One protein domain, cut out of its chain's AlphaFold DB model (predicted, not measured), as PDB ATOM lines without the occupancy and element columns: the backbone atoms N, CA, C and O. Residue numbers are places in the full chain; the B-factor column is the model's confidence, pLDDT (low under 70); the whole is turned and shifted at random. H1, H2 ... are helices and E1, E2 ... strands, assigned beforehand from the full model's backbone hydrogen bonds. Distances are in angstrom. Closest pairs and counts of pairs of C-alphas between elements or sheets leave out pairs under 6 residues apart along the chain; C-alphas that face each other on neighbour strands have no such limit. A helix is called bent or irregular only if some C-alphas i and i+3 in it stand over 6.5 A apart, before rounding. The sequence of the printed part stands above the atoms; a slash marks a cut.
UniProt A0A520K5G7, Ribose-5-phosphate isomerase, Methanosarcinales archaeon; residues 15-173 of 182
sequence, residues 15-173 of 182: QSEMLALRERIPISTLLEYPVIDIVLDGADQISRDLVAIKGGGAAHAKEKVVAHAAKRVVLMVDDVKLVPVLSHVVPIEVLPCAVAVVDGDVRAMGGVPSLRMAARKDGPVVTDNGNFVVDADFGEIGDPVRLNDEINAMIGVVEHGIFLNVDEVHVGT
ATOM      1  N   GLN A  15      49.883  66.077  99.432       97.94
ATOM      2  CA  GLN A  15      51.021  66.999  99.486       97.94
ATOM      3  C   GLN A  15      51.759  66.902 100.832       97.94
ATOM      4  O   GLN A  15      52.985  66.769 100.850       97.94
ATOM      5  N   SER A  16      51.025  66.984 101.946       97.75
ATOM      6  CA  SER A  16      51.607  66.914 103.292       97.75
ATOM      7  C   SER A  16      52.172  65.527 103.596       97.75
ATOM      8  O   SER A  16      53.253  65.428 104.174       97.75
ATOM      9  N   GLU A  17      51.517  64.463 103.126       98.38
ATOM     10  CA  GLU A  17      52.019  63.090 103.215       98.38
ATOM     11  C   GLU A  17      53.367  62.928 102.500       98.38
ATOM     12  O   GLU A  17      54.352  62.492 103.098       98.38
ATOM     13  N   MET A  18      53.451  63.354 101.237       98.44
ATOM     14  CA  MET A  18      54.680  63.254 100.446       98.44
ATOM     15  C   MET A  18      55.821  64.093 101.029       98.44
ATOM     16  O   MET A  18      56.990  63.711 100.914       98.44
ATOM     17  N   LEU A  19      55.505  65.234 101.651       98.19
ATOM     18  CA  LEU A  19      56.489  66.048 102.360       98.19
ATOM     19  C   LEU A  19      56.977  65.348 103.634       98.19
ATOM     20  O   LEU A  19      58.184  65.231 103.828       98.19
ATOM     21  N   ALA A  20      56.069  64.825 104.459       97.25
ATOM     22  CA  ALA A  20      56.418  64.102 105.680       97.25
ATOM     23  C   ALA A  20      57.320  62.892 105.389       97.25
ATOM     24  O   ALA A  20      58.349  62.722 106.042       97.25
ATOM     25  N   LEU A  21      57.006  62.113 104.346       96.69
ATOM     26  CA  LEU A  21      57.834  60.989 103.899       96.69
ATOM     27  C   LEU A  21      59.240  61.431 103.474       96.69
ATOM     28  O   LEU A  21      60.230  60.791 103.838       96.69
ATOM     29  N   ARG A  22      59.347  62.538 102.728       97.44
ATOM     30  CA  ARG A  22      60.633  63.100 102.283       97.44
ATOM     31  C   ARG A  22      61.503  63.534 103.459       97.44
ATOM     32  O   ARG A  22      62.690  63.216 103.482       97.44
ATOM     33  N   GLU A  23      60.896  64.194 104.439       96.25
ATOM     34  CA  GLU A  23      61.562  64.661 105.659       96.25
ATOM     35  C   GLU A  23      61.692  63.563 106.730       96.25
ATOM     36  O   GLU A  23      62.224  63.795 107.816       96.25
ATOM     37  N   ARG A  24      61.258  62.334 106.411       95.38
ATOM     38  CA  ARG A  24      61.318  61.145 107.276       95.38
ATOM     39  C   ARG A  24      60.547  61.302 108.591       95.38
ATOM     40  O   ARG A  24      60.889  60.663 109.588       95.38
ATOM     41  N   ILE A  25      59.503  62.123 108.596       96.25
ATOM     42  CA  ILE A  25      58.548  62.215 109.701       96.25
ATOM     43  C   ILE A  25      57.683  60.944 109.660       96.25
ATOM     44  O   ILE A  25      57.095  60.665 108.612       96.25
ATOM     45  N   PRO A  26      57.605  60.147 110.745       96.62
ATOM     46  CA  PRO A  26      56.711  58.993 110.796       96.62
ATOM     47  C   PRO A  26      55.269  59.432 110.554       96.62
ATOM     48  O   PRO A  26      54.822  60.401 111.164       96.62
ATOM     49  N   ILE A  27      54.548  58.726 109.685       97.69
ATOM     50  CA  ILE A  27      53.145  59.017 109.382       97.69
ATOM     51  C   ILE A  27      52.236  57.868 109.804       97.69
ATOM     52  O   ILE A  27      52.653  56.712 109.826       97.69
ATOM     53  N   SER A  28      50.992  58.206 110.114       97.62
ATOM     54  CA  SER A  28      49.910  57.265 110.379       97.62
ATOM     55  C   SER A  28      48.577  57.863 109.892       97.62
ATOM     56  O   SER A  28      48.551  58.839 109.139       97.62
ATOM     57  N   THR A  29      47.455  57.262 110.274       97.94
ATOM     58  CA  THR A  29      46.102  57.636 109.865       97.94
ATOM     59  C   THR A  29      45.209  57.852 111.084       97.94
ATOM     60  O   THR A  29      45.494  57.359 112.175       97.94
ATOM     61  N   LEU A  30      44.064  58.510 110.884       97.38
ATOM     62  CA  LEU A  30      43.036  58.619 111.925       97.38
ATOM     63  C   LEU A  30      42.416  57.269 112.322       97.38
ATOM     64  O   LEU A  30      41.787  57.186 113.371       97.38
ATOM     65  N   LEU A  31      42.584  56.212 111.516       97.38
ATOM     66  CA  LEU A  31      42.134  54.867 111.889       97.38
ATOM     67  C   LEU A  31      42.985  54.277 113.018       97.38
ATOM     68  O   LEU A  31      42.466  53.550 113.859       97.38
ATOM     69  N   GLU A  32      44.280  54.591 113.040       98.00
ATOM     70  CA  GLU A  32      45.205  54.147 114.088       98.00
ATOM     71  C   GLU A  32      45.250  55.148 115.256       98.00
ATOM     72  O   GLU A  32      45.303  54.738 116.414       98.00
ATOM     73  N   TYR A  33      45.169  56.451 114.960       97.25
ATOM     74  CA  TYR A  33      45.206  57.542 115.940       97.25
ATOM     75  C   TYR A  33      43.977  58.455 115.790       97.25
ATOM     76  O   TYR A  33      44.072  59.524 115.187       97.25
ATOM     77  N   PRO A  34      42.811  58.074 116.343       97.44
ATOM     78  CA  PRO A  34      41.565  58.833 116.183       97.44
ATOM     79  C   PRO A  34      41.501  60.124 117.012       97.44
ATOM     80  O   PRO A  34      40.560  60.897 116.865       97.44
ATOM     81  N   VAL A  35      42.473  60.354 117.901       97.75
ATOM     82  CA  VAL A  35      42.596  61.571 118.709       97.75
ATOM     83  C   VAL A  35      43.960  62.188 118.443       97.75
ATOM     84  O   VAL A  35      44.985  61.541 118.658       97.75
ATOM     85  N   ILE A  36      43.963  63.444 118.011       98.38
ATOM     86  CA  ILE A  36      45.167  64.194 117.657       98.38
ATOM     87  C   ILE A  36      45.491  65.191 118.771       98.38
ATOM     88  O   ILE A  36      44.620  65.908 119.262       98.38
ATOM     89  N   ASP A  37      46.749  65.256 119.202       98.44
ATOM     90  CA  ASP A  37      47.141  66.191 120.263       98.44
ATOM     91  C   ASP A  37      47.173  67.640 119.774       98.44
ATOM     92  O   ASP A  37      46.738  68.548 120.483       98.44
ATOM     93  N   ILE A  38      47.677  67.858 118.559       98.25
ATOM     94  CA  ILE A  38      47.784  69.179 117.946       98.25
ATOM     95  C   ILE A  38      47.729  69.084 116.421       98.25
ATOM     96  O   ILE A  38      48.354  68.211 115.822       98.25
ATOM     97  N   VAL A  39      47.017  70.020 115.798       98.31
ATOM     98  CA  VAL A  39      47.051  70.259 114.353       98.31
ATOM     99  C   VAL A  39      47.746  71.581 114.084       98.31
ATOM    100  O   VAL A  39      47.459  72.581 114.741       98.31
ATOM    101  N   LEU A  40      48.658  71.554 113.115       98.00
ATOM    102  CA  LEU A  40      49.351  72.716 112.577       98.00
ATOM    103  C   LEU A  40      48.973  72.843 111.102       98.00
ATOM    104  O   LEU A  40      49.235  71.919 110.332       98.00
ATOM    105  N   ASP A  41      48.370  73.960 110.709       98.00
ATOM    106  CA  ASP A  41      47.908  74.151 109.330       98.00
ATOM    107  C   ASP A  41      47.921  75.636 108.919       98.00
ATOM    108  O   ASP A  41      48.123  76.516 109.751       98.00
ATOM    109  N   GLY A  42      47.743  75.929 107.633       97.69
ATOM    110  CA  GLY A  42      47.593  77.286 107.103       97.69
ATOM    111  C   GLY A  42      46.131  77.701 106.924       97.69
ATOM    112  O   GLY A  42      45.211  76.902 107.109       97.69
ATOM    113  N   ALA A  43      45.915  78.950 106.510       98.06
ATOM    114  CA  ALA A  43      44.605  79.456 106.099       98.06
ATOM    115  C   ALA A  43      44.699  80.501 104.986       98.06
ATOM    116  O   ALA A  43      45.721  81.167 104.819       98.06
ATOM    117  N   ASP A  44      43.606  80.645 104.241       98.00
ATOM    118  CA  ASP A  44      43.479  81.617 103.159       98.00
ATOM    119  C   ASP A  44      43.044  82.996 103.684       98.00
ATOM    120  O   ASP A  44      43.520  84.020 103.191       98.00
ATOM    121  N   GLN A  45      42.195  83.022 104.719       98.12
ATOM    122  CA  GLN A  45      41.855  84.198 105.529       98.12
ATOM    123  C   GLN A  45      41.512  83.788 106.964       98.12
ATOM    124  O   GLN A  45      41.023  82.684 107.200       98.12
ATOM    125  N   ILE A  46      41.722  84.697 107.916       97.88
ATOM    126  CA  ILE A  46      41.357  84.534 109.326       97.88
ATOM    127  C   ILE A  46      40.729  85.833 109.843       97.88
ATOM    128  O   ILE A  46      41.306  86.910 109.685       97.88
ATOM    129  N   SER A  47      39.563  85.730 110.484       96.06
ATOM    130  CA  SER A  47      38.871  86.850 111.127       96.06
ATOM    131  C   SER A  47      39.409  87.149 112.530       96.06
ATOM    132  O   SER A  47      40.150  86.362 113.126       96.06
ATOM    133  N   ARG A  48      38.988  88.277 113.116       86.38
ATOM    134  CA  ARG A  48      39.331  88.632 114.508       86.38
ATOM    135  C   ARG A  48      38.839  87.619 115.540       86.38
ATOM    136  O   ARG A  48      39.511  87.437 116.550       86.38
ATOM    137  N   ASP A  49      37.728  86.945 115.259       91.50
ATOM    138  CA  ASP A  49      37.118  85.942 116.141       91.50
ATOM    139  C   ASP A  49      37.710  84.534 115.933       91.50
ATOM    140  O   ASP A  49      37.153  83.531 116.379       91.50
ATOM    141  N   LEU A  50      38.853  84.460 115.239       95.44
ATOM    142  CA  LEU A  50      39.556  83.236 114.853       95.44
ATOM    143  C   LEU A  50      38.669  82.271 114.052       95.44
ATOM    144  O   LEU A  50      38.768  81.057 114.194       95.44
ATOM    145  N   VAL A  51      37.810  82.807 113.183       97.75
ATOM    146  CA  VAL A  51      37.150  82.010 112.143       97.75
ATOM    147  C   VAL A  51      38.011  82.053 110.892       97.75
ATOM    148  O   VAL A  51      38.429  83.133 110.474       97.75
ATOM    149  N   ALA A  52      38.284  80.897 110.296       98.38
ATOM    150  CA  ALA A  52      39.150  80.805 109.128       98.38
ATOM    151  C   ALA A  52      38.389  80.377 107.871       98.38
ATOM    152  O   ALA A  52      37.457  79.576 107.940       98.38
ATOM    153  N   ILE A  53      38.845  80.882 106.724       98.69
ATOM    154  CA  ILE A  53      38.581  80.290 105.413       98.69
ATOM    155  C   ILE A  53      39.835  79.528 104.984       98.69
ATOM    156  O   ILE A  53      40.944  80.068 105.013       98.69
ATOM    157  N   LYS A  54      39.645  78.269 104.600       98.69
ATOM    158  CA  LYS A  54      40.643  77.328 104.081       98.69
ATOM    159  C   LYS A  54      40.122  76.676 102.800       98.69
ATOM    160  O   LYS A  54      38.941  76.772 102.479       98.69
ATOM    161  N   GLY A  55      40.989  75.940 102.109       97.62
ATOM    162  CA  GLY A  55      40.622  75.145 100.935       97.62
ATOM    163  C   GLY A  55      41.112  75.704  99.602       97.62
ATOM    164  O   GLY A  55      40.792  75.136  98.552       97.62
ATOM    165  N   GLY A  56      41.946  76.748  99.599       95.94
ATOM    166  CA  GLY A  56      42.690  77.172  98.409       95.94
ATOM    167  C   GLY A  56      43.446  76.008  97.749       95.94
ATOM    168  O   GLY A  56      43.456  75.879  96.527       95.94
ATOM    169  N   GLY A  57      43.971  75.078  98.557       97.25
ATOM    170  CA  GLY A  57      44.631  73.845  98.108       97.25
ATOM    171  C   GLY A  57      43.719  72.654  97.775       97.25
ATOM    172  O   GLY A  57      44.237  71.620  97.375       97.25
ATOM    173  N   ALA A  58      42.391  72.771  97.921       98.31
ATOM    174  CA  ALA A  58      41.412  71.691  97.702       98.31
ATOM    175  C   ALA A  58      41.564  70.450  98.617       98.31
ATOM    176  O   ALA A  58      41.160  69.351  98.240       98.31
ATOM    177  N   ALA A  59      42.132  70.627  99.815       98.56
ATOM    178  CA  ALA A  59      42.294  69.577 100.829       98.56
ATOM    179  C   ALA A  59      41.418  69.791 102.081       98.56
ATOM    180  O   ALA A  59      41.493  69.020 103.041       98.56
ATOM    181  N   HIS A  60      40.568  70.826 102.080       98.69
ATOM    182  CA  HIS A  60      39.851  71.310 103.264       98.69
ATOM    183  C   HIS A  60      38.961  70.263 103.928       98.69
ATOM    184  O   HIS A  60      38.820  70.302 105.146       98.69
ATOM    185  N   ALA A  61      38.408  69.302 103.183       98.38
ATOM    186  CA  ALA A  61      37.621  68.225 103.780       98.38
ATOM    187  C   ALA A  61      38.451  67.378 104.755       98.38
ATOM    188  O   ALA A  61      38.084  67.196 105.916       98.38
ATOM    189  N   LYS A  62      39.621  66.905 104.313       97.88
ATOM    190  CA  LYS A  62      40.512  66.093 105.149       97.88
ATOM    191  C   LYS A  62      41.164  66.936 106.248       97.88
ATOM    192  O   LYS A  62      41.280  66.463 107.377       97.88
ATOM    193  N   GLU A  63      41.514  68.191 105.953       98.56
ATOM    194  CA  GLU A  63      41.961  69.164 106.961       98.56
ATOM    195  C   GLU A  63      40.927  69.318 108.087       98.56
ATOM    196  O   GLU A  63      41.293  69.233 109.259       98.56
ATOM    197  N   LYS A  64      39.635  69.478 107.760       98.38
ATOM    198  CA  LYS A  64      38.578  69.668 108.763       98.38
ATOM    199  C   LYS A  64      38.341  68.419 109.604       98.38
ATOM    200  O   LYS A  64      38.203  68.537 110.818       98.38
ATOM    201  N   VAL A  65      38.383  67.231 108.999       98.12
ATOM    202  CA  VAL A  65      38.283  65.958 109.737       98.12
ATOM    203  C   VAL A  65      39.424  65.817 110.754       98.12
ATOM    204  O   VAL A  65      39.179  65.502 111.917       98.12
ATOM    205  N   VAL A  66      40.671  66.088 110.351       98.25
ATOM    206  CA  VAL A  66      41.833  66.006 111.254       98.25
ATOM    207  C   VAL A  66      41.780  67.098 112.330       98.25
ATOM    208  O   VAL A  66      42.045  66.813 113.496       98.25
ATOM    209  N   ALA A  67      41.383  68.325 111.976       98.06
ATOM    210  CA  ALA A  67      41.197  69.420 112.929       98.06
ATOM    211  C   ALA A  67      40.092  69.120 113.956       98.06
ATOM    212  O   ALA A  67      40.242  69.451 115.127       98.06
ATOM    213  N   HIS A  68      39.001  68.469 113.547       97.81
ATOM    214  CA  HIS A  68      37.933  68.043 114.454       97.81
ATOM    215  C   HIS A  68      38.401  66.971 115.451       97.81
ATOM    216  O   HIS A  68      37.993  66.984 116.609       97.81
ATOM    217  N   ALA A  69      39.287  66.068 115.023       98.12
ATOM    218  CA  ALA A  69      39.890  65.053 115.887       98.12
ATOM    219  C   ALA A  69      40.957  65.616 116.852       98.12
ATOM    220  O   ALA A  69      41.485  64.873 117.686       98.12
ATOM    221  N   ALA A  70      41.309  66.901 116.737       98.31
ATOM    222  CA  ALA A  70      42.397  67.512 117.485       98.31
ATOM    223  C   ALA A  70      41.946  68.138 118.807       98.31
ATOM    224  O   ALA A  70      40.917  68.799 118.890       98.31
ATOM    225  N   LYS A  71      42.782  68.006 119.842       98.12
ATOM    226  CA  LYS A  71      42.620  68.728 121.118       98.12
ATOM    227  C   LYS A  71      42.995  70.206 121.012       98.12
ATOM    228  O   LYS A  71      42.600  70.989 121.871       98.12
ATOM    229  N   ARG A  72      43.833  70.555 120.031       98.19
ATOM    230  CA  ARG A  72      44.320  71.914 119.800       98.19
ATOM    231  C   ARG A  72      44.558  72.156 118.314       98.19
ATOM    232  O   ARG A  72      45.370  71.464 117.698       98.19
ATOM    233  N   VAL A  73      43.909  73.171 117.762       98.50
ATOM    234  CA  VAL A  73      44.056  73.606 116.371       98.50
ATOM    235  C   VAL A  73      44.820  74.922 116.334       98.50
ATOM    236  O   VAL A  73      44.340  75.954 116.809       98.50
ATOM    237  N   VAL A  74      46.022  74.877 115.759       98.38
ATOM    238  CA  VAL A  74      46.894  76.040 115.592       98.38
ATOM    239  C   VAL A  74      47.054  76.344 114.110       98.38
ATOM    240  O   VAL A  74      47.569  75.524 113.349       98.38
ATOM    241  N   LEU A  75      46.650  77.544 113.705       98.06
ATOM    242  CA  LEU A  75      46.875  78.025 112.346       98.06
ATOM    243  C   LEU A  75      48.122  78.904 112.277       98.06
ATOM    244  O   LEU A  75      48.369  79.706 113.172       98.06
ATOM    245  N   MET A  76      48.903  78.771 111.212       97.56
ATOM    246  CA  MET A  76      50.107  79.559 110.955       97.56
ATOM    247  C   MET A  76      49.918  80.352 109.668       97.56
ATOM    248  O   MET A  76      49.717  79.771 108.602       97.56
ATOM    249  N   VAL A  77      49.981  81.677 109.764       97.00
ATOM    250  CA  VAL A  77      49.723  82.573 108.633       97.00
ATOM    251  C   VAL A  77      50.663  83.769 108.623       97.00
ATOM    252  O   VAL A  77      51.198  84.178 109.652       97.00
ATOM    253  N   ASP A  78      50.840  84.358 107.450       96.12
ATOM    254  CA  ASP A  78      51.341  85.716 107.286       96.12
ATOM    255  C   ASP A  78      50.282  86.761 107.688       96.12
ATOM    256  O   ASP A  78      49.076  86.501 107.696       96.12
ATOM    257  N   ASP A  79      50.732  87.960 108.056       94.25
ATOM    258  CA  ASP A  79      49.876  89.037 108.563       94.25
ATOM    259  C   ASP A  79      48.803  89.501 107.571       94.25
ATOM    260  O   ASP A  79      47.721  89.900 108.005       94.25
ATOM    261  N   VAL A  80      49.032  89.373 106.260       95.38
ATOM    262  CA  VAL A  80      48.030  89.739 105.244       95.38
ATOM    263  C   VAL A  80      46.833  88.781 105.185       95.38
ATOM    264  O   VAL A  80      45.837  89.094 104.535       95.38
ATOM    265  N   LYS A  81      46.891  87.634 105.875       96.81
ATOM    266  CA  LYS A  81      45.754  86.709 106.024       96.81
ATOM    267  C   LYS A  81      44.800  87.114 107.142       96.81
ATOM    268  O   LYS A  81      43.675  86.617 107.171       96.81
ATOM    269  N   LEU A  82      45.219  87.996 108.053       96.44
ATOM    270  CA  LEU A  82      44.348  88.520 109.100       96.44
ATOM    271  C   LEU A  82      43.469  89.640 108.552       96.44
ATOM    272  O   LEU A  82      43.953  90.714 108.195       96.44
ATOM    273  N   VAL A  83      42.162  89.415 108.569       96.94
ATOM    274  CA  VAL A  83      41.169  90.373 108.088       96.94
ATOM    275  C   VAL A  83      40.162  90.722 109.186       96.94
ATOM    276  O   VAL A  83      39.875  89.902 110.059       96.94
ATOM    277  N   PRO A  84      39.609  91.948 109.201       95.31
ATOM    278  CA  PRO A  84      38.541  92.293 110.135       95.31
ATOM    279  C   PRO A  84      37.273  91.464 109.909       95.31
ATOM    280  O   PRO A  84      36.658  91.029 110.876       95.31
ATOM    281  N   VAL A  85      36.919  91.249 108.640       96.75
ATOM    282  CA  VAL A  85      35.737  90.516 108.174       96.75
ATOM    283  C   VAL A  85      36.189  89.574 107.064       96.75
ATOM    284  O   VAL A  85      37.031  89.951 106.248       96.75
ATOM    285  N   LEU A  86      35.669  88.346 107.057       98.31
ATOM    286  CA  LEU A  86      35.973  87.373 106.010       98.31
ATOM    287  C   LEU A  86      35.328  87.811 104.699       98.31
ATOM    288  O   LEU A  86      34.174  88.225 104.682       98.31
ATOM    289  N   SER A  87      36.070  87.708 103.608       97.62
ATOM    290  CA  SER A  87      35.596  88.088 102.275       97.62
ATOM    291  C   SER A  87      36.212  87.244 101.161       97.62
ATOM    292  O   SER A  87      36.171  87.619  99.990       97.62
ATOM    293  N   HIS A  88      36.905  86.164 101.519       98.06
ATOM    294  CA  HIS A  88      37.462  85.248 100.541       98.06
ATOM    295  C   HIS A  88      36.380  84.302 100.029       98.06
ATOM    296  O   HIS A  88      35.417  84.005 100.738       98.06
ATOM    297  N   VAL A  89      36.571  83.798  98.810       98.25
ATOM    298  CA  VAL A  89      35.735  82.720  98.284       98.25
ATOM    299  C   VAL A  89      35.794  81.535  99.240       98.25
ATOM    300  O   VAL A  89      36.860  81.221  99.767       98.25
ATOM    301  N   VAL A  90      34.655  80.892  99.474       98.81
ATOM    302  CA  VAL A  90      34.543  79.688 100.293       98.81
ATOM    303  C   VAL A  90      34.627  78.480  99.361       98.81
ATOM    304  O   VAL A  90      33.704  78.263  98.574       98.81
ATOM    305  N   PRO A  91      35.697  77.672  99.428       98.88
ATOM    306  CA  PRO A  91      35.768  76.411  98.704       98.88
ATOM    307  C   PRO A  91      34.750  75.422  99.271       98.88
ATOM    308  O   PRO A  91      34.711  75.195 100.478       98.88
ATOM    309  N   ILE A  92      33.944  74.811  98.413       98.88
ATOM    310  CA  ILE A  92      32.952  73.797  98.774       98.88
ATOM    311  C   ILE A  92      33.297  72.530  97.997       98.88
ATOM    312  O   ILE A  92      33.251  72.514  96.769       98.88
ATOM    313  N   GLU A  93      33.690  71.471  98.700       98.88
ATOM    314  CA  GLU A  93      33.888  70.155  98.095       98.88
ATOM    315  C   GLU A  93      32.524  69.495  97.895       98.88
ATOM    316  O   GLU A  93      31.725  69.408  98.828       98.88
ATOM    317  N   VAL A  94      32.251  69.043  96.674       98.88
ATOM    318  CA  VAL A  94      30.939  68.530  96.270       98.88
ATOM    319  C   VAL A  94      31.066  67.216  95.518       98.88
ATOM    320  O   VAL A  94      31.996  67.013  94.729       98.88
ATOM    321  N   LEU A  95      30.079  66.340  95.701       98.81
ATOM    322  CA  LEU A  95      29.926  65.163  94.855       98.81
ATOM    323  C   LEU A  95      29.837  65.605  93.382       98.81
ATOM    324  O   LEU A  95      29.067  66.519  93.072       98.81
ATOM    325  N   PRO A  96      30.545  64.948  92.441       98.69
ATOM    326  CA  PRO A  96      30.549  65.365  91.038       98.69
ATOM    327  C   PRO A  96      29.157  65.487  90.399       98.69
ATOM    328  O   PRO A  96      28.930  66.365  89.569       98.69
ATOM    329  N   CYS A  97      28.203  64.639  90.794       98.56
ATOM    330  CA  CYS A  97      26.828  64.687  90.289       98.56
ATOM    331  C   CYS A  97      25.985  65.836  90.872       98.56
ATOM    332  O   CYS A  97      24.923  66.133  90.329       98.56
ATOM    333  N   ALA A  98      26.441  66.473  91.952       98.50
ATOM    334  CA  ALA A  98      25.696  67.487  92.691       98.50
ATOM    335  C   ALA A  98      26.092  68.927  92.335       98.50
ATOM    336  O   ALA A  98      25.451  69.847  92.833       98.50
ATOM    337  N   VAL A  99      27.088  69.142  91.461       98.69
ATOM    338  CA  VAL A  99      27.596  70.490  91.127       98.69
ATOM    339  C   VAL A  99      26.462  71.458  90.812       98.69
ATOM    340  O   VAL A  99      26.357  72.478  91.470       98.69
ATOM    341  N   ALA A 100      25.579  71.117  89.868       98.44
ATOM    342  CA  ALA A 100      24.487  71.999  89.449       98.44
ATOM    343  C   ALA A 100      23.451  72.273  90.557       98.44
ATOM    344  O   ALA A 100      22.825  73.330  90.550       98.44
ATOM    345  N   VAL A 101      23.268  71.330  91.489       98.56
ATOM    346  CA  VAL A 101      22.364  71.483  92.640       98.56
ATOM    347  C   VAL A 101      22.967  72.475  93.628       98.56
ATOM    348  O   VAL A 101      22.343  73.492  93.918       98.56
ATOM    349  N   VAL A 102      24.220  72.250  94.036       98.75
ATOM    350  CA  VAL A 102      24.949  73.145  94.949       98.75
ATOM    351  C   VAL A 102      25.111  74.542  94.342       98.75
ATOM    352  O   VAL A 102      24.960  75.544  95.030       98.75
ATOM    353  N   ASP A 103      25.327  74.636  93.032       98.69
ATOM    354  CA  ASP A 103      25.329  75.896  92.283       98.69
ATOM    355  C   ASP A 103      24.010  76.680  92.426       98.69
ATOM    356  O   ASP A 103      24.003  77.913  92.443       98.69
ATOM    357  N   GLY A 104      22.872  75.985  92.457       98.69
ATOM    358  CA  GLY A 104      21.561  76.586  92.688       98.69
ATOM    359  C   GLY A 104      21.410  77.073  94.126       98.69
ATOM    360  O   GLY A 104      21.005  78.216  94.342       98.69
ATOM    361  N   ASP A 105      21.805  76.240  95.087       98.69
ATOM    362  CA  ASP A 105      21.716  76.538  96.518       98.69
ATOM    363  C   ASP A 105      22.609  77.728  96.907       98.69
ATOM    364  O   ASP A 105      22.149  78.660  97.568       98.69
ATOM    365  N   VAL A 106      23.850  77.784  96.408       98.81
ATOM    366  CA  VAL A 106      24.758  78.927  96.618       98.81
ATOM    367  C   VAL A 106      24.143  80.222  96.085       98.81
ATOM    368  O   VAL A 106      24.153  81.238  96.783       98.81
ATOM    369  N   ARG A 107      23.554  80.197  94.880       98.75
ATOM    370  CA  ARG A 107      22.874  81.374  94.308       98.75
ATOM    371  C   ARG A 107      21.651  81.783  95.126       98.75
ATOM    372  O   ARG A 107      21.412  82.977  95.289       98.75
ATOM    373  N   ALA A 108      20.891  80.825  95.657       98.44
ATOM    374  CA  ALA A 108      19.732  81.099  96.507       98.44
ATOM    375  C   ALA A 108      20.121  81.782  97.831       98.44
ATOM    376  O   ALA A 108      19.362  82.610  98.333       98.44
ATOM    377  N   MET A 109      21.317  81.499  98.353       97.69
ATOM    378  CA  MET A 109      21.899  82.192  99.510       97.69
ATOM    379  C   MET A 109      22.548  83.542  99.158       97.69
ATOM    380  O   MET A 109      23.083  84.216 100.036       97.69
ATOM    381  N   GLY A 110      22.510  83.962  97.888       97.62
ATOM    382  CA  GLY A 110      23.086  85.226  97.421       97.62
ATOM    383  C   GLY A 110      24.569  85.158  97.048       97.62
ATOM    384  O   GLY A 110      25.167  86.201  96.793       97.62
ATOM    385  N   GLY A 111      25.158  83.961  96.993       98.44
ATOM    386  CA  GLY A 111      26.534  83.755  96.552       98.44
ATOM    387  C   GLY A 111      26.675  83.593  95.037       98.44
ATOM    388  O   GLY A 111      25.717  83.319  94.308       98.44
ATOM    389  N   VAL A 112      27.909  83.711  94.554       98.81
ATOM    390  CA  VAL A 112      28.297  83.470  93.161       98.81
ATOM    391  C   VAL A 112      29.177  82.218  93.110       98.81
ATOM    392  O   VAL A 112      30.350  82.286  93.477       98.81
ATOM    393  N   PRO A 113      28.638  81.062  92.680       98.81
ATOM    394  CA  PRO A 113      29.413  79.834  92.578       98.81
ATOM    395  C   PRO A 113      30.222  79.788  91.279       98.81
ATOM    396  O   PRO A 113      29.776  80.249  90.223       98.81
ATOM    397  N   SER A 114      31.393  79.163  91.352       98.69
ATOM    398  CA  SER A 114      32.249  78.856  90.211       98.69
ATOM    399  C   SER A 114      32.880  77.476  90.378       98.69
ATOM    400  O   SER A 114      33.589  77.223  91.351       98.69
ATOM    401  N   LEU A 115      32.660  76.567  89.424       98.75
ATOM    402  CA  LEU A 115      33.352  75.277  89.411       98.75
ATOM    403  C   LEU A 115      34.858  75.503  89.205       98.75
ATOM    404  O   LEU A 115      35.280  76.069  88.193       98.75
ATOM    405  N   ARG A 116      35.680  75.022  90.141       98.69
ATOM    406  CA  ARG A 116      37.130  75.213  90.100       98.69
ATOM    407  C   ARG A 116      37.748  74.394  88.968       98.69
ATOM    408  O   ARG A 116      37.785  73.161  89.016       98.69
ATOM    409  N   MET A 117      38.285  75.077  87.961       98.56
ATOM    410  CA  MET A 117      38.934  74.444  86.809       98.56
ATOM    411  C   MET A 117      40.412  74.162  87.075       98.56
ATOM    412  O   MET A 117      41.121  74.974  87.669       98.56
ATOM    413  N   ALA A 118      40.892  72.999  86.638       97.88
ATOM    414  CA  ALA A 118      42.276  72.609  86.850       97.88
ATOM    415  C   ALA A 118      43.216  73.268  85.829       97.88
ATOM    416  O   ALA A 118      42.900  73.385  84.651       97.88
ATOM    417  N   ALA A 119      44.416  73.643  86.279       96.50
ATOM    418  CA  ALA A 119      45.444  74.230  85.413       96.50
ATOM    419  C   ALA A 119      46.399  73.193  84.785       96.50
ATOM    420  O   ALA A 119      47.077  73.490  83.807       96.50
ATOM    421  N   ARG A 120      46.506  71.990  85.369       96.19
ATOM    422  CA  ARG A 120      47.459  70.933  84.955       96.19
ATOM    423  C   ARG A 120      46.781  69.632  84.504       96.19
ATOM    424  O   ARG A 120      47.433  68.596  84.428       96.19
ATOM    425  N   LYS A 121      45.477  69.688  84.235       96.88
ATOM    426  CA  LYS A 121      44.672  68.642  83.591       96.88
ATOM    427  C   LYS A 121      43.458  69.297  82.935       96.88
ATOM    428  O   LYS A 121      43.045  70.367  83.370       96.88
ATOM    429  N   ASP A 122      42.850  68.621  81.971       97.38
ATOM    430  CA  ASP A 122      41.591  69.080  81.388       97.38
ATOM    431  C   ASP A 122      40.432  68.913  82.372       97.38
ATOM    432  O   ASP A 122      40.368  67.923  83.105       97.38
ATOM    433  N   GLY A 123      39.487  69.851  82.377       98.31
ATOM    434  CA  GLY A 123      38.297  69.790  83.227       98.31
ATOM    435  C   GLY A 123      38.520  70.289  84.667       98.31
ATOM    436  O   GLY A 123      39.484  71.009  84.937       98.31
ATOM    437  N   PRO A 124      37.623  69.944  85.605       98.38
ATOM    438  CA  PRO A 124      37.649  70.475  86.968       98.38
ATOM    439  C   PRO A 124      38.822  69.945  87.803       98.38
ATOM    440  O   PRO A 124      39.415  68.902  87.495       98.38
ATOM    441  N   VAL A 125      39.141  70.666  88.880       98.62
ATOM    442  CA  VAL A 125      39.961  70.157  89.987       98.62
ATOM    443  C   VAL A 125      39.264  68.942  90.597       98.62
ATOM    444  O   VAL A 125      38.050  68.946  90.785       98.62
ATOM    445  N   VAL A 126      40.053  67.910  90.889       98.44
ATOM    446  CA  VAL A 126      39.614  66.711  91.606       98.44
ATOM    447  C   VAL A 126      40.345  66.697  92.943       98.44
ATOM    448  O   VAL A 126      41.572  66.800  92.944       98.44
ATOM    449  N   THR A 127      39.610  66.629  94.051       98.75
ATOM    450  CA  THR A 127      40.188  66.580  95.404       98.75
ATOM    451  C   THR A 127      40.865  65.234  95.666       98.75
ATOM    452  O   THR A 127      40.650  64.264  94.934       98.75
ATOM    453  N   ASP A 128      41.631  65.136  96.755       98.31
ATOM    454  CA  ASP A 128      42.230  63.870  97.205       98.31
ATOM    455  C   ASP A 128      41.170  62.778  97.486       98.31
ATOM    456  O   ASP A 128      41.488  61.589  97.451       98.31
ATOM    457  N   ASN A 129      39.905  63.171  97.700       98.06
ATOM    458  CA  ASN A 129      38.760  62.273  97.895       98.06
ATOM    459  C   ASN A 129      38.012  61.929  96.589       98.06
ATOM    460  O   ASN A 129      37.030  61.191  96.625       98.06
ATOM    461  N   GLY A 130      38.436  62.464  95.439       98.38
ATOM    462  CA  GLY A 130      37.798  62.213  94.141       98.38
ATOM    463  C   GLY A 130      36.604  63.118  93.811       98.38
ATOM    464  O   GLY A 130      35.896  62.853  92.839       98.38
ATOM    465  N   ASN A 131      36.381  64.180  94.584       98.81
ATOM    466  CA  ASN A 131      35.257  65.105  94.422       98.81
ATOM    467  C   ASN A 131      35.651  66.359  93.635       98.81
ATOM    468  O   ASN A 131      36.824  66.566  93.323       98.81
ATOM    469  N   PHE A 132      34.677  67.212  93.314       98.88
ATOM    470  CA  PHE A 132      34.931  68.523  92.708       98.88
ATOM    471  C   PHE A 132      34.890  69.634  93.754       98.88
ATOM    472  O   PHE A 132      34.422  69.428  94.870       98.88
ATOM    473  N   VAL A 133      35.374  70.819  93.381       98.94
ATOM    474  CA  VAL A 133      35.326  72.013  94.232       98.94
ATOM    475  C   VAL A 133      34.550  73.116  93.527       98.94
ATOM    476  O   VAL A 133      34.875  73.470  92.394       98.94
ATOM    477  N   VAL A 134      33.550  73.665  94.206       98.88
ATOM    478  CA  VAL A 134      32.864  74.904  93.834       98.88
ATOM    479  C   VAL A 134      33.406  76.017  94.723       98.88
ATOM    480  O   VAL A 134      33.302  75.945  95.943       98.88
ATOM    481  N   ASP A 135      33.999  77.040  94.120       98.88
ATOM    482  CA  ASP A 135      34.378  78.270  94.808       98.88
ATOM    483  C   ASP A 135      33.164  79.193  94.878       98.88
ATOM    484  O   ASP A 135      32.669  79.644  93.843       98.88
ATOM    485  N   ALA A 136      32.664  79.452  96.085       98.81
ATOM    486  CA  ALA A 136      31.499  80.297  96.311       98.81
ATOM    487  C   ALA A 136      31.911  81.666  96.864       98.81
ATOM    488  O   ALA A 136      32.438  81.769  97.972       98.81
ATOM    489  N   ASP A 137      31.664  82.724  96.096       98.75
ATOM    490  CA  ASP A 137      31.866  84.104  96.541       98.75
ATOM    491  C   ASP A 137      30.585  84.649  97.185       98.75
ATOM    492  O   ASP A 137      29.567  84.797  96.511       98.75
ATOM    493  N   PHE A 138      30.632  84.943  98.483       98.50
ATOM    494  CA  PHE A 138      29.527  85.551  99.235       98.50
ATOM    495  C   PHE A 138      29.761  87.044  99.527       98.50
ATOM    496  O   PHE A 138      28.982  87.655 100.258       98.50
ATOM    497  N   GLY A 139      30.822  87.648  98.980       98.25
ATOM    498  CA  GLY A 139      31.273  88.978  99.375       98.25
ATOM    499  C   GLY A 139      31.747  89.001 100.830       98.25
ATOM    500  O   GLY A 139      32.399  88.069 101.296       98.25
ATOM    501  N   GLU A 140      31.434  90.071 101.562       97.69
ATOM    502  CA  GLU A 140      31.713  90.138 103.001       97.69
ATOM    503  C   GLU A 140      30.783  89.207 103.793       97.69
ATOM    504  O   GLU A 140      29.557  89.322 103.751       97.69
ATOM    505  N   ILE A 141      31.375  88.308 104.577       98.00
ATOM    506  CA  ILE A 141      30.669  87.314 105.384       98.00
ATOM    507  C   ILE A 141      30.505  87.866 106.802       98.00
ATOM    508  O   ILE A 141      31.390  87.739 107.652       98.00
ATOM    509  N   GLY A 142      29.353  88.492 107.053       95.62
ATOM    510  CA  GLY A 142      29.022  89.075 108.357       95.62
ATOM    511  C   GLY A 142      28.674  88.052 109.444       95.62
ATOM    512  O   GLY A 142      28.893  88.326 110.621       95.62
ATOM    513  N   ASP A 143      28.159  86.879 109.062       97.19
ATOM    514  CA  ASP A 143      27.806  85.789 109.982       97.19
ATOM    515  C   ASP A 143      28.346  84.444 109.459       97.19
ATOM    516  O   ASP A 143      27.644  83.698 108.767       97.19
ATOM    517  N   PRO A 144      29.624  84.132 109.737       97.38
ATOM    518  CA  PRO A 144      30.246  82.914 109.236       97.38
ATOM    519  C   PRO A 144      29.723  81.640 109.912       97.38
ATOM    520  O   PRO A 144      29.851  80.565 109.332       97.38
ATOM    521  N   VAL A 145      29.131  81.733 111.112       97.81
ATOM    522  CA  VAL A 145      28.524  80.577 111.794       97.81
ATOM    523  C   VAL A 145      27.243  80.182 111.075       97.81
ATOM    524  O   VAL A 145      27.071  79.021 110.713       97.81
ATOM    525  N   ARG A 146      26.386  81.160 110.774       98.25
ATOM    526  CA  ARG A 146      25.186  80.912 109.981       98.25
ATOM    527  C   ARG A 146      25.525  80.361 108.597       98.25
ATOM    528  O   ARG A 146      24.925  79.374 108.188       98.25
ATOM    529  N   LEU A 147      26.496  80.956 107.897       98.50
ATOM    530  CA  LEU A 147      26.902  80.475 106.573       98.50
ATOM    531  C   LEU A 147      27.468  79.045 106.624       98.50
ATOM    532  O   LEU A 147      27.203  78.247 105.730       98.50
ATOM    533  N   ASN A 148      28.216  78.700 107.679       98.50
ATOM    534  CA  ASN A 148      28.661  77.328 107.930       98.50
ATOM    535  C   ASN A 148      27.474  76.361 108.028       98.50
ATOM    536  O   ASN A 148      27.463  75.334 107.355       98.50
ATOM    537  N   ASP A 149      26.472  76.692 108.837       98.56
ATOM    538  CA  ASP A 149      25.321  75.815 109.064       98.56
ATOM    539  C   ASP A 149      24.449  75.672 107.808       98.56
ATOM    540  O   ASP A 149      23.986  74.574 107.495       98.56
ATOM    541  N   GLU A 150      24.271  76.759 107.052       98.62
ATOM    542  CA  GLU A 150      23.530  76.749 105.789       98.62
ATOM    543  C   GLU A 150      24.231  75.890 104.719       98.62
ATOM    544  O   GLU A 150      23.569  75.083 104.065       98.62
ATOM    545  N   ILE A 151      25.564  75.979 104.575       98.69
ATOM    546  CA  ILE A 151      26.319  75.133 103.630       98.69
ATOM    547  C   ILE A 151      26.309  73.661 104.068       98.69
ATOM    548  O   ILE A 151      26.126  72.780 103.229       98.69
ATOM    549  N   ASN A 152      26.446  73.375 105.367       98.19
ATOM    550  CA  ASN A 152      26.390  72.006 105.899       98.19
ATOM    551  C   ASN A 152      25.052  71.303 105.625       98.19
ATOM    552  O   ASN A 152      25.001  70.074 105.557       98.19
ATOM    553  N   ALA A 153      23.964  72.059 105.465       98.38
ATOM    554  CA  ALA A 153      22.645  71.517 105.159       98.38
ATOM    555  C   ALA A 153      22.430  71.192 103.666       98.38
ATOM    556  O   ALA A 153      21.427  70.559 103.323       98.38
ATOM    557  N   MET A 154      23.334  71.607 102.771       98.50
ATOM    558  CA  MET A 154      23.184  71.395 101.328       98.50
ATOM    559  C   MET A 154      23.407  69.938 100.921       98.50
ATOM    560  O   MET A 154      24.390  69.293 101.292       98.50
ATOM    561  N   ILE A 155      22.526  69.417 100.067       98.56
ATOM    562  CA  ILE A 155      22.623  68.035  99.591       98.56
ATOM    563  C   ILE A 155      23.697  67.917  98.508       98.56
ATOM    564  O   ILE A 155      23.626  68.548  97.456       98.56
ATOM    565  N   GLY A 156      24.664  67.033  98.751       98.38
ATOM    566  CA  GLY A 156      25.779  66.773  97.840       98.38
ATOM    567  C   GLY A 156      27.038  67.582  98.144       98.38
ATOM    568  O   GLY A 156      28.067  67.329  97.513       98.38
ATOM    569  N   VAL A 157      26.989  68.482  99.132       98.81
ATOM    570  CA  VAL A 157      28.191  69.010  99.781       98.81
ATOM    571  C   VAL A 157      28.830  67.899 100.610       98.81
ATOM    572  O   VAL A 157      28.156  67.179 101.344       98.81
ATOM    573  N   VAL A 158      30.140  67.739 100.445       98.69
ATOM    574  CA  VAL A 158      30.971  66.830 101.239       98.69
ATOM    575  C   VAL A 158      31.564  67.586 102.419       98.69
ATOM    576  O   VAL A 158      31.506  67.098 103.538       98.69
ATOM    577  N   GLU A 159      32.127  68.771 102.160       98.69
ATOM    578  CA  GLU A 159      32.638  69.690 103.179       98.69
ATOM    579  C   GLU A 159      32.889  71.080 102.566       98.69
ATOM    580  O   GLU A 159      32.940  71.232 101.347       98.69
ATOM    581  N   HIS A 160      33.102  72.107 103.386       98.81
ATOM    582  CA  HIS A 160      33.390  73.471 102.945       98.81
ATOM    583  C   HIS A 160      34.536  74.132 103.721       98.81
ATOM    584  O   HIS A 160      35.001  73.650 104.751       98.81
ATOM    585  N   GLY A 161      35.009  75.269 103.223       98.69
ATOM    586  CA  GLY A 161      36.218  75.931 103.693       98.69
ATOM    587  C   GLY A 161      36.103  76.757 104.973       98.69
ATOM    588  O   GLY A 161      37.100  77.353 105.357       98.69
ATOM    589  N   ILE A 162      34.944  76.843 105.638       98.69
ATOM    590  CA  ILE A 162      34.802  77.639 106.876       98.69
ATOM    591  C   ILE A 162      35.165  76.775 108.087       98.69
ATOM    592  O   ILE A 162      34.598  75.699 108.284       98.69
ATOM    593  N   PHE A 163      36.100  77.252 108.906       98.50
ATOM    594  CA  PHE A 163      36.594  76.574 110.103       98.50
ATOM    595  C   PHE A 163      36.293  77.432 111.333       98.50
ATOM    596  O   PHE A 163      36.848  78.519 111.494       98.50
ATOM    597  N   LEU A 164      35.417  76.927 112.207       97.50
ATOM    598  CA  LEU A 164      35.006  77.600 113.449       97.50
ATOM    599  C   LEU A 164      35.847  77.165 114.671       97.50
ATOM    600  O   LEU A 164      35.873  77.844 115.703       97.50
ATOM    601  N   ASN A 165      36.539  76.026 114.570       94.06
ATOM    602  CA  ASN A 165      37.269  75.351 115.646       94.06
ATOM    603  C   ASN A 165      38.774  75.675 115.650       94.06
ATOM    604  O   ASN A 165      39.602  74.775 115.721       94.06
ATOM    605  N   VAL A 166      39.132  76.954 115.559       97.25
ATOM    606  CA  VAL A 166      40.524  77.407 115.720       97.25
ATOM    607  C   VAL A 166      40.745  77.858 117.162       97.25
ATOM    608  O   VAL A 166      39.967  78.670 117.671       97.25
ATOM    609  N   ASP A 167      41.797  77.350 117.807       97.50
ATOM    610  CA  ASP A 167      42.163  77.713 119.183       97.50
ATOM    611  C   ASP A 167      43.216  78.824 119.219       97.50
ATOM    612  O   ASP A 167      43.218  79.678 120.110       97.50
ATOM    613  N   GLU A 168      44.138  78.807 118.255       97.12
ATOM    614  CA  GLU A 168      45.302  79.681 118.244       97.12
ATOM    615  C   GLU A 168      45.775  79.992 116.822       97.12
ATOM    616  O   GLU A 168      45.724  79.147 115.929       97.12
ATOM    617  N   VAL A 169      46.271  81.211 116.616       97.75
ATOM    618  CA  VAL A 169      46.821  81.670 115.338       97.75
ATOM    619  C   VAL A 169      48.201  82.273 115.558       97.75
ATOM    620  O   VAL A 169      48.374  83.217 116.331       97.75
ATOM    621  N   HIS A 170      49.192  81.715 114.873       97.56
ATOM    622  CA  HIS A 170      50.577  82.169 114.846       97.56
ATOM    623  C   HIS A 170      50.770  83.016 113.601       97.56
ATOM    624  O   HIS A 170      50.698  82.525 112.478       97.56
ATOM    625  N   VAL A 171      51.010  84.300 113.814       97.12
ATOM    626  CA  VAL A 171      51.072  85.311 112.765       97.12
ATOM    627  C   VAL A 171      52.526  85.694 112.554       97.12
ATOM    628  O   VAL A 171      53.142  86.311 113.428       97.12
ATOM    629  N   GLY A 172      53.079  85.330 111.404       96.62
ATOM    630  CA  GLY A 172      54.382  85.798 110.957       96.62
ATOM    631  C   GLY A 172      54.296  87.255 110.511       96.62
ATOM    632  O   GLY A 172      53.560  87.584 109.588       96.62
ATOM    633  N   THR A 173      55.059  88.128 111.162       94.00
ATOM    634  CA  THR A 173      55.198  89.546 110.806       94.00
ATOM    635  C   THR A 173      56.658  89.861 110.492       94.00
ATOM    636  O   THR A 173      57.563  89.114 110.872       94.00
TER     637      THR A 173
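This is residues 15 to 173 of the 182 residues of the protein "Ribose-5-phosphate isomerase" of Methanosarcinales archaeon (UniProt A0A520K5G7). A strongly twisted four-stranded sheet, E4 E5 E3 E6, has H3 and H4 over one face and H2 across the other near E6, and a smaller three-stranded sheet, E1 E2 E7, stands apart from it beyond H2, which reaches E1 and E2 with its residues 63 to 68, the whole being compact. Residues 18 to 24, of which 18 to 22 belong to H1, stick out. The printed part has 159 residues, 73 of them, under half, in named elements, in the order H1 E1 H2 E2 E3 H3 E4 E5 H4 E6 E7, a mixed class. The larger sheet runs E4 E5 E3 E6, antiparallel; the smaller E1 E2 E7, parallel. The radius of gyration of the C-alphas is 15.8 A, and the spans are 44 by 36 by 28 A.

H1, residues 15 to 22, begins at C-alpha 15, (51.021, 66.999, 99.486). E1 is residues 39 to 41, H2 60 to 68, E2 73 to 78, 16.8 A long, and E3 90 to 94. H3, residues 96 to 108, is 19.9 A long and irregular: C-alphas 97 and 100 are 7.7 A apart. E4 is residues 112 to 115, E5 132 to 137, 16.3 A long, H4 144 to 152 and E6 157 to 160. E7, residues 168 to 173, 15.8 A long, ends at C-alpha 173, (55.198, 89.546, 110.806).

In the larger sheet E4 and E5 form a hairpin, with N 114 and O 135 at 2.8 A. E5 and E3 have N 92 and O 134 at 2.8 A, and E3 and E6 have N 93 and O 159 at 2.8 A. H3 runs along the strands at a height of 7.9 A over the sheet, its closest C-alphas to E4 being Asp 103 and Pro 113, 5.7 A. H4 is on the same face, at a height of 9.8 A. E3, H3, E4 and E5, H4, E6 are split strand-helix-strand units, each with another strand between its two strands, with right-handed crossovers. H2 is on the opposite face; the C-alphas of Ala 61 and Glu 159 in E6 are 5.2 A apart. It only grazes the smaller sheet, with residues 63 to 68. E1, H2, E2 is a strand-helix-strand unit, its strands parallel neighbours, with a right-handed crossover; N 74 and O 39 are 2.9 A apart. E2 and E7 have N 170 and O 75 at 2.8 A. Every O i to N i+4 pair is within hydrogen-bond range in H1, H2 and H4; in H3, 7 of 9.

The C-alphas farthest apart, of Arg 24 and Ala 108, are 47.4 A from each other. The printed part has no cut. The links H1 to E1, E1 to H2, E2 to E3 and E4 to E5 are long. The mean pLDDT of the printed part is 97.8, and no printed residue is under 70.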